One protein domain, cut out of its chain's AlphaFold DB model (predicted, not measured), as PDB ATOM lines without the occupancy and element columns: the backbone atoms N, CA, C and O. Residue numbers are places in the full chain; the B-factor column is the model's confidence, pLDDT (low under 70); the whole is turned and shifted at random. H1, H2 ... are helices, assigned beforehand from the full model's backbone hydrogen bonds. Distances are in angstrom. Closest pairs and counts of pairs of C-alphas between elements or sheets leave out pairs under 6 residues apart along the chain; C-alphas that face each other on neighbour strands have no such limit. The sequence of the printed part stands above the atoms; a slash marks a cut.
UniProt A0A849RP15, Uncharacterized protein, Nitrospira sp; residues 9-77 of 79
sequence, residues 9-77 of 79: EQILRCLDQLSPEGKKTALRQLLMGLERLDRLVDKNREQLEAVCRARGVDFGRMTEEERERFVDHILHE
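What this domain is: This is residues 9 to 77 of the 79 residues of an uncharacterized protein of Nitrospira sp (UniProt A0A849RP15). One long straight helix, H2, makes the long axis of a loose, open frame. H1 folds back at its first end, H3 turns off steeply at its last end, and H4 sits on the same side of H2 as these two, in the gap between them. The printed part has 69 residues with four named helices, H1, H2, H3 and H4 along the chain, and no named strand; the class is all helix. The whole is loose, with a radius of gyration of the C-alphas of 15.6 A, and it spans 47 by 23 by 22 A.

Where its parts are: H2, residues 20 to 43, is 34.5 A long and begins at C-alpha 20, (31.819, 53.323, 9.441). Before it comes H1, residues 9 to 16, with C-alpha 9 at (48.295, 49.541, -0.965). After it come H3, residues 45 to 55, 15.0 A long, and H4, residues 64 to 75, 16.4 A long, which ends at C-alpha 75, (36.554, 32.165, -18.663).

How they stand to each other: H2 only just touches H1, with 3 pairs of C-alphas within 8 A and with its residues 23 to 26 alone; the closest C-alphas, of Leu 15 and Lys 23, are 6.7 A apart. They run opposite ways at a steep tilt of 56 degrees. H2 and H3 are close but not clearly touching, the closest C-alphas being those of Val 41 and Leu 48 at 7.4 A, and about perpendicular, only just, at 73 degrees. H2 and H4 are also close but not clearly touching, with the C-alphas of Leu 37 and Glu 68 closest at 7.8 A, at a steep tilt of 58 degrees, the same way. H3 and H4 are near each other. H1 is apart from H3 and H4. In H1, H2, H3 and H4 every O i to N i+4 pair is within hydrogen-bond range.

The domain as a whole: The farthest C-alphas, of Ser 19 and Ala 54, are 47.3 A apart. The printed part has no cut. The links H1 to H2 and H2 to H3 are tight, and H3 to H4 is short. Mean pLDDT of the printed part is 83.9; residues 37 and 40 are under 70.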
ATOM      1  N   GLU A   9      47.961  48.838  -2.204       88.12
ATOM      2  CA  GLU A   9      48.295  49.541  -0.965       88.12
ATOM      3  C   GLU A   9      47.571  50.896  -0.863       88.12
ATOM      4  O   GLU A   9      47.084  51.282   0.203       88.12
ATOM      5  N   GLN A  10      47.450  51.617  -1.980       90.50
ATOM      6  CA  GLN A  10      46.691  52.862  -2.053       90.50
ATOM      7  C   GLN A  10      45.187  52.613  -1.885       90.50
ATOM      8  O   GLN A  10      44.536  53.365  -1.159       90.50
ATOM      9  N   ILE A  11      44.643  51.541  -2.475       90.31
ATOM     10  CA  ILE A  11      43.235  51.145  -2.290       90.31
ATOM     11  C   ILE A  11      42.952  50.839  -0.815       90.31
ATOM     12  O   ILE A  11      41.977  51.347  -0.257       90.31
ATOM     13  N   LEU A  12      43.822  50.068  -0.160       90.00
ATOM     14  CA  LEU A  12      43.683  49.713   1.253       90.00
ATOM     15  C   LEU A  12      43.694  50.958   2.152       90.00
ATOM     16  O   LEU A  12      42.824  51.107   3.011       90.00
ATOM     17  N   ARG A  13      44.594  51.918   1.901       91.44
ATOM     18  CA  ARG A  13      44.597  53.199   2.633       91.44
ATOM     19  C   ARG A  13      43.318  54.008   2.407       91.44
ATOM     20  O   ARG A  13      42.848  54.671   3.331       91.44
ATOM     21  N   CYS A  14      42.741  53.966   1.208       90.88
ATOM     22  CA  CYS A  14      41.458  54.616   0.937       90.88
ATOM     23  C   CYS A  14      40.301  53.943   1.689       90.88
ATOM     24  O   CYS A  14      39.433  54.644   2.212       90.88
ATOM     25  N   LEU A  15      40.304  52.610   1.807       91.38
ATOM     26  CA  LEU A  15      39.314  51.876   2.606       91.38
ATOM     27  C   LEU A  15      39.356  52.293   4.082       91.38
ATOM     28  O   LEU A  15      38.305  52.453   4.710       91.38
ATOM     29  N   ASP A  16      40.546  52.547   4.626       90.50
ATOM     30  CA  ASP A  16      40.709  52.998   6.008       90.50
ATOM     31  C   ASP A  16      40.121  54.384   6.285       90.50
ATOM     32  O   ASP A  16      39.698  54.653   7.415       90.50
ATOM     33  N   GLN A  17      40.028  55.232   5.262       94.25
ATOM     34  CA  GLN A  17      39.469  56.583   5.353       94.25
ATOM     35  C   GLN A  17      37.940  56.623   5.222       94.25
ATOM     36  O   GLN A  17      37.333  57.678   5.412       94.25
ATOM     37  N   LEU A  18      37.293  55.495   4.913       95.38
ATOM     38  CA  LEU A  18      35.839  55.436   4.794       95.38
ATOM     39  C   LEU A  18      35.136  55.681   6.135       95.38
ATOM     40  O   LEU A  18      35.625  55.332   7.213       95.38
ATOM     41  N   SER A  19      33.912  56.204   6.051       96.38
ATOM     42  CA  SER A  19      33.000  56.239   7.195       96.38
ATOM     43  C   SER A  19      32.682  54.816   7.687       96.38
ATOM     44  O   SER A  19      32.809  53.855   6.921       96.38
ATOM     45  N   PRO A  20      32.203  54.641   8.933       92.88
ATOM     46  CA  PRO A  20      31.819  53.323   9.441       92.88
ATOM     47  C   PRO A  20      30.826  52.570   8.536       92.88
ATOM     48  O   PRO A  20      30.984  51.372   8.306       92.88
ATOM     49  N   GLU A  21      29.838  53.265   7.963       93.50
ATOM     50  CA  GLU A  21      28.885  52.665   7.014       93.50
ATOM     51  C   GLU A  21      29.522  52.346   5.654       93.50
ATOM     52  O   GLU A  21      29.206  51.320   5.041       93.50
ATOM     53  N   GLY A  22      30.474  53.169   5.207       93.25
ATOM     54  CA  GLY A  22      31.287  52.887   4.025       93.25
ATOM     55  C   GLY A  22      32.101  51.604   4.195       93.25
ATOM     56  O   GLY A  22      32.034  50.723   3.342       93.25
ATOM     57  N   LYS A  23      32.775  51.436   5.341       91.31
ATOM     58  CA  LYS A  23      33.536  50.217   5.664       91.31
ATOM     59  C   LYS A  23      32.646  48.970   5.694       91.31
ATOM     60  O   LYS A  23      32.999  47.957   5.097       91.31
ATOM     61  N   LYS A  24      31.456  49.043   6.309       88.06
ATOM     62  CA  LYS A  24      30.475  47.935   6.306       88.06
ATOM     63  C   LYS A  24      29.991  47.567   4.903       88.06
ATOM     64  O   LYS A  24      29.641  46.413   4.653       88.06
ATOM     65  N   THR A  25      29.888  48.548   4.014       91.88
ATOM     66  CA  THR A  25      29.464  48.330   2.625       91.88
ATOM     67  C   THR A  25      30.584  47.687   1.817       91.88
ATOM     68  O   THR A  25      30.340  46.672   1.168       91.88
ATOM     69  N   ALA A  26      31.809  48.205   1.931       90.50
ATOM     70  CA  ALA A  26      32.991  47.627   1.298       90.50
ATOM     71  C   ALA A  26      33.203  46.170   1.736       90.50
ATOM     72  O   ALA A  26      33.334  45.288   0.892       90.50
ATOM     73  N   LEU A  27      33.111  45.888   3.040       87.69
ATOM     74  CA  LEU A  27      33.239  44.529   3.569       87.69
ATOM     75  C   LEU A  27      32.186  43.574   2.987       87.69
ATOM     76  O   LEU A  27      32.520  42.463   2.593       87.69
ATOM     77  N   ARG A  28      30.918  44.003   2.887       85.25
ATOM     78  CA  ARG A  28      29.855  43.193   2.269       85.25
ATOM     79  C   ARG A  28      30.140  42.884   0.802       85.25
ATOM     80  O   ARG A  28      29.902  41.763   0.369       85.25
ATOM     81  N   GLN A  29      30.626  43.861   0.039       85.06
ATOM     82  CA  GLN A  29      30.957  43.660  -1.373       85.06
ATOM     83  C   GLN A  29      32.130  42.694  -1.550       85.06
ATOM     84  O   GLN A  29      32.028  41.783  -2.367       85.06
ATOM     85  N   LEU A  30      33.188  42.850  -0.748       85.69
ATOM     86  CA  LEU A  30      34.344  41.952  -0.761       85.69
ATOM     87  C   LEU A  30      33.929  40.515  -0.419       85.69
ATOM     88  O   LEU A  30      34.220  39.601  -1.183       85.69
ATOM     89  N   LEU A  31      33.157  40.319   0.657       76.75
ATOM     90  CA  LEU A  31      32.662  38.996   1.056       76.75
ATOM     91  C   LEU A  31      31.803  38.332  -0.028       76.75
ATOM     92  O   LEU A  31      31.992  37.157  -0.325       76.75
ATOM     93  N   MET A  32      30.891  39.074  -0.665       74.56
ATOM     94  CA  MET A  32      30.093  38.530  -1.772       74.56
ATOM     95  C   MET A  32      30.953  38.132  -2.979       74.56
ATOM     96  O   MET A  32      30.612  37.172  -3.672       74.56
ATOM     97  N   GLY A  33      32.039  38.865  -3.244       74.81
ATOM     98  CA  GLY A  33      33.019  38.520  -4.275       74.81
ATOM     99  C   GLY A  33      33.692  37.179  -3.990       74.81
ATOM    100  O   GLY A  33      33.661  36.292  -4.844       74.81
ATOM    101  N   LEU A  34      34.178  36.999  -2.760       72.12
ATOM    102  CA  LEU A  34      34.814  35.760  -2.302       72.12
ATOM    103  C   LEU A  34      33.855  34.564  -2.359       72.12
ATOM    104  O   LEU A  34      34.148  33.554  -2.991       72.12
ATOM    105  N   GLU A  35      32.639  34.700  -1.821       75.94
ATOM    106  CA  GLU A  35      31.637  33.627  -1.887       75.94
ATOM    107  C   GLU A  35      31.227  33.276  -3.325       75.94
ATOM    108  O   GLU A  35      30.743  32.173  -3.604       75.94
ATOM    109  N   ARG A  36      31.296  34.235  -4.253       72.25
ATOM    110  CA  ARG A  36      31.028  33.978  -5.671       72.25
ATOM    111  C   ARG A  36      32.166  33.172  -6.288       72.25
ATOM    112  O   ARG A  36      31.868  32.255  -7.053       72.25
ATOM    113  N   LEU A  37      33.415  33.495  -5.964       68.06
ATOM    114  CA  LEU A  37      34.582  32.740  -6.409       68.06
ATOM    115  C   LEU A  37      34.521  31.297  -5.895       68.06
ATOM    116  O   LEU A  37      34.566  30.374  -6.707       68.06
ATOM    117  N   ASP A  38      34.286  31.102  -4.597       71.56
ATOM    118  CA  ASP A  38      34.155  29.771  -3.989       71.56
ATOM    119  C   ASP A  38      33.049  28.948  -4.660       71.56
ATOM    120  O   ASP A  38      33.265  27.812  -5.082       71.56
ATOM    121  N   ARG A  39      31.870  29.550  -4.871       74.94
ATOM    122  CA  ARG A  39      30.759  28.887  -5.575       74.94
ATOM    123  C   ARG A  39      31.090  28.542  -7.024       74.94
ATOM    124  O   ARG A  39      30.614  27.521  -7.518       74.94
ATOM    125  N   LEU A  40      31.850  29.379  -7.731       69.19
ATOM    126  CA  LEU A  40      32.281  29.099  -9.103       69.19
ATOM    127  C   LEU A  40      33.304  27.963  -9.149       69.19
ATOM    128  O   LEU A  40      33.194  27.104 -10.023       69.19
ATOM    129  N   VAL A  41      34.249  27.934  -8.209       73.00
ATOM    130  CA  VAL A  41      35.226  26.849  -8.064       73.00
ATOM    131  C   VAL A  41      34.515  25.537  -7.753       73.00
ATOM    132  O   VAL A  41      34.749  24.543  -8.436       73.00
ATOM    133  N   ASP A  42      33.591  25.530  -6.792       78.62
ATOM    134  CA  ASP A  42      32.874  24.314  -6.408       78.62
ATOM    135  C   ASP A  42      31.938  23.812  -7.509       78.62
ATOM    136  O   ASP A  42      31.939  22.621  -7.820       78.62
ATOM    137  N   LYS A  43      31.181  24.707  -8.156       77.19
ATOM    138  CA  LYS A  43      30.278  24.336  -9.256       77.19
ATOM    139  C   LYS A  43      31.026  23.715 -10.437       77.19
ATOM    140  O   LYS A  43      30.481  22.835 -11.097       77.19
ATOM    141  N   ASN A  44      32.237  24.187 -10.724       75.69
ATOM    142  CA  ASN A  44      33.004  23.766 -11.895       75.69
ATOM    143  C   ASN A  44      34.194  22.868 -11.535       75.69
ATOM    144  O   ASN A  44      35.085  22.690 -12.362       75.69
ATOM    145  N   ARG A  45      34.219  22.288 -10.327       80.88
ATOM    146  CA  ARG A  45      35.367  21.547  -9.786       80.88
ATOM    147  C   ARG A  45      35.887  20.460 -10.729       80.88
ATOM    148  O   ARG A  45      37.081  20.419 -10.993       80.88
ATOM    149  N   GLU A  46      35.009  19.635 -11.299       81.62
ATOM    150  CA  GLU A  46      35.415  18.558 -12.219       81.62
ATOM    151  C   GLU A  46      36.064  19.090 -13.508       81.62
ATOM    152  O   GLU A  46      37.082  18.564 -13.965       81.62
ATOM    153  N   GLN A  47      35.508  20.160 -14.085       82.50
ATOM    154  CA  GLN A  47      36.090  20.830 -15.252       82.50
ATOM    155  C   GLN A  47      37.415  21.506 -14.901       82.50
ATOM    156  O   GLN A  47      38.381  21.390 -15.653       82.50
ATOM    157  N   LEU A  48      37.485  22.158 -13.743       83.00
ATOM    158  CA  LEU A  48      38.691  22.802 -13.247       83.00
ATOM    159  C   LEU A  48      39.816  21.776 -13.055       83.00
ATOM    160  O   LEU A  48      40.929  21.990 -13.525       83.00
ATOM    161  N   GLU A  49      39.520  20.621 -12.454       83.94
ATOM    162  CA  GLU A  49      40.460  19.506 -12.294       83.94
ATOM    163  C   GLU A  49      40.895  18.901 -13.637       83.94
ATOM    164  O   GLU A  49      42.046  18.481 -13.789       83.94
ATOM    165  N   ALA A  50      40.004  18.838 -14.630       86.12
ATOM    166  CA  ALA A  50      40.350  18.391 -15.977       86.12
ATOM    167  C   ALA A  50      41.317  19.367 -16.669       86.12
ATOM    168  O   ALA A  50      42.341  18.936 -17.201       86.12
ATOM    169  N   VAL A  51      41.043  20.674 -16.600       86.38
ATOM    170  CA  VAL A  51      41.916  21.722 -17.154       86.38
ATOM    171  C   VAL A  51      43.262  21.751 -16.430       86.38
ATOM    172  O   VAL A  51      44.306  21.806 -17.077       86.38
ATOM    173  N   CYS A  52      43.263  21.639 -15.101       88.81
ATOM    174  CA  CYS A  52      44.485  21.593 -14.300       88.81
ATOM    175  C   CYS A  52      45.365  20.394 -14.664       88.81
ATOM    176  O   CYS A  52      46.562  20.561 -14.896       88.81
ATOM    177  N   ARG A  53      44.771  19.201 -14.820       87.56
ATOM    178  CA  ARG A  53      45.487  18.005 -15.293       87.56
ATOM    179  C   ARG A  53      46.037  18.176 -16.705       87.56
ATOM    180  O   ARG A  53      47.188  17.826 -16.939       87.56
ATOM    181  N   ALA A  54      45.247  18.734 -17.623       87.81
ATOM    182  CA  ALA A  54      45.682  18.976 -18.997       87.81
ATOM    183  C   ALA A  54      46.841  19.986 -19.075       87.81
ATOM    184  O   ALA A  54      47.719  19.853 -19.923       87.81
ATOM    185  N   ARG A  55      46.858  20.977 -18.174       88.25
ATOM    186  CA  ARG A  55      47.882  22.032 -18.114       88.25
ATOM    187  C   ARG A  55      49.050  21.717 -17.175       88.25
ATOM    188  O   ARG A  55      49.990  22.499 -17.115       88.25
ATOM    189  N   GLY A  56      49.010  20.593 -16.456       89.75
ATOM    190  CA  GLY A  56      50.051  20.200 -15.503       89.75
ATOM    191  C   GLY A  56      50.178  21.137 -14.296       89.75
ATOM    192  O   GLY A  56      51.266  21.263 -13.738       89.75
ATOM    193  N   VAL A  57      49.091  21.806 -13.906       87.88
ATOM    194  CA  VAL A  57      49.064  22.771 -12.796       87.88
ATOM    195  C   VAL A  57      48.239  22.244 -11.625       87.88
ATOM    196  O   VAL A  57      47.301  21.472 -11.811       87.88
ATOM    197  N   ASP A  58      48.580  22.669 -10.409       86.81
ATOM    198  CA  ASP A  58      47.870  22.300  -9.181       86.81
ATOM    199  C   ASP A  58      47.141  23.517  -8.602       86.81
ATOM    200  O   ASP A  58      47.745  24.378  -7.960       86.81
ATOM    201  N   PHE A  59      45.825  23.574  -8.816       83.62
ATOM    202  CA  PHE A  59      44.966  24.657  -8.330       83.62
ATOM    203  C   PHE A  59      44.979  24.793  -6.800       83.62
ATOM    204  O   PHE A  59      44.880  25.897  -6.262       83.62
ATOM    205  N   GLY A  60      45.147  23.681  -6.075       81.94
ATOM    206  CA  GLY A  60      45.191  23.674  -4.614       81.94
ATOM    207  C   GLY A  60      46.439  24.356  -4.053       81.94
ATOM    208  O   GLY A  60      46.397  24.879  -2.941       81.94
ATOM    209  N   ARG A  61      47.522  24.417  -4.835       87.31
ATOM    210  CA  ARG A  61      48.786  25.061  -4.446       87.31
ATOM    211  C   ARG A  61      48.908  26.526  -4.860       87.31
ATOM    212  O   ARG A  61      49.827  27.185  -4.386       87.31
ATOM    213  N   MET A  62      48.007  27.018  -5.706       85.94
ATOM    214  CA  MET A  62      47.970  28.421  -6.125       85.94
ATOM    215  C   MET A  62      47.531  29.340  -4.981       85.94
ATOM    216  O   MET A  62      46.678  28.963  -4.167       85.94
ATOM    217  N   THR A  63      48.080  30.555  -4.945       82.69
ATOM    218  CA  THR A  63      47.555  31.647  -4.115       82.69
ATOM    219  C   THR A  63      46.177  32.088  -4.610       82.69
ATOM    220  O   THR A  63      45.748  31.737  -5.708       82.69
ATOM    221  N   GLU A  64      45.460  32.867  -3.808       75.25
ATOM    222  CA  GLU A  64      44.138  33.375  -4.186       75.25
ATOM    223  C   GLU A  64      44.184  34.234  -5.462       75.25
ATOM    224  O   GLU A  64      43.434  33.970  -6.398       75.25
ATOM    225  N   GLU A  65      45.151  35.151  -5.575       78.75
ATOM    226  CA  GLU A  65      45.368  35.949  -6.792       78.75
ATOM    227  C   GLU A  65      45.729  35.104  -8.022       78.75
ATOM    228  O   GLU A  65      45.378  35.447  -9.154       78.75
ATOM    229  N   GLU A  66      46.495  34.026  -7.839       82.94
ATOM    230  CA  GLU A  66      46.835  33.103  -8.924       82.94
ATOM    231  C   GLU A  66      45.602  32.315  -9.374       82.94
ATOM    232  O   GLU A  66      45.394  32.142 -10.576       82.94
ATOM    233  N   ARG A  67      44.754  31.891  -8.429       84.19
ATOM    234  CA  ARG A  67      43.484  31.215  -8.720       84.19
ATOM    235  C   ARG A  67      42.516  32.133  -9.450       84.19
ATOM    236  O   ARG A  67      41.936  31.697 -10.439       84.19
ATOM    237  N   GLU A  68      42.362  33.380  -9.008       80.06
ATOM    238  CA  GLU A  68      41.509  34.360  -9.686       80.06
ATOM    239  C   GLU A  68      41.974  34.599 -11.121       80.06
ATOM    240  O   GLU A  68      41.178  34.451 -12.045       80.06
ATOM    241  N   ARG A  69      43.271  34.861 -11.334       83.19
ATOM    242  CA  ARG A  69      43.835  35.033 -12.685       83.19
ATOM    243  C   ARG A  69      43.678  33.786 -13.550       83.19
ATOM    244  O   ARG A  69      43.415  33.897 -14.744       83.19
ATOM    245  N   PHE A  70      43.837  32.600 -12.968       85.12
ATOM    246  CA  PHE A  70      43.675  31.339 -13.685       85.12
ATOM    247  C   PHE A  70      42.222  31.100 -14.112       85.12
ATOM    248  O   PHE A  70      41.973  30.756 -15.268       85.12
ATOM    249  N   VAL A  71      41.263  31.315 -13.206       81.62
ATOM    250  CA  VAL A  71      39.827  31.214 -13.507       81.62
ATOM    251  C   VAL A  71      39.424  32.264 -14.540       81.62
ATOM    252  O   VAL A  71      38.725  31.930 -15.494       81.62
ATOM    253  N   ASP A  72      39.895  33.502 -14.397       82.81
ATOM    254  CA  ASP A  72      39.642  34.582 -15.350       82.81
ATOM    255  C   ASP A  72      40.169  34.237 -16.749       82.81
ATOM    256  O   ASP A  72      39.441  34.368 -17.733       82.81
ATOM    257  N   HIS A  73      41.384  33.688 -16.843       84.31
ATOM    258  CA  HIS A  73      41.961  33.250 -18.111       84.31
ATOM    259  C   HIS A  73      41.127  32.152 -18.782       84.31
ATOM    260  O   HIS A  73      40.861  32.254 -19.974       84.31
ATOM    261  N   ILE A  74      40.665  31.149 -18.026       82.50
ATOM    262  CA  ILE A  74      39.795  30.080 -18.550       82.50
ATOM    263  C   ILE A  74      38.459  30.646 -19.048       82.50
ATOM    264  O   ILE A  74      37.971  30.234 -20.096       82.50
ATOM    265  N   LEU A  75      37.850  31.575 -18.303       77.38
ATOM    266  CA  LEU A  75      36.554  32.165 -18.663       77.38
ATOM    267  C   LEU A  75      36.614  33.017 -19.937       77.38
ATOM    268  O   LEU A  75      35.604  33.139 -20.631       77.38
ATOM    269  N   HIS A  76      37.772  33.609 -20.228       79.31
ATOM    270  CA  HIS A  76      37.987  34.481 -21.383       79.31
ATOM    271  C   HIS A  76      38.716  33.791 -22.547       79.31
ATOM    272  O   HIS A  76      38.998  34.435 -23.560       79.31
ATOM    273  N   GLU A  77      39.021  32.499 -22.432       78.19
ATOM    274  CA  GLU A  77      39.650  31.731 -23.504       78.19
ATOM    275  C   GLU A  77      38.617  31.408 -24.598       78.19
ATOM    276  O   GLU A  77      37.506  30.966 -24.289       78.19
TER     277      GLU A  77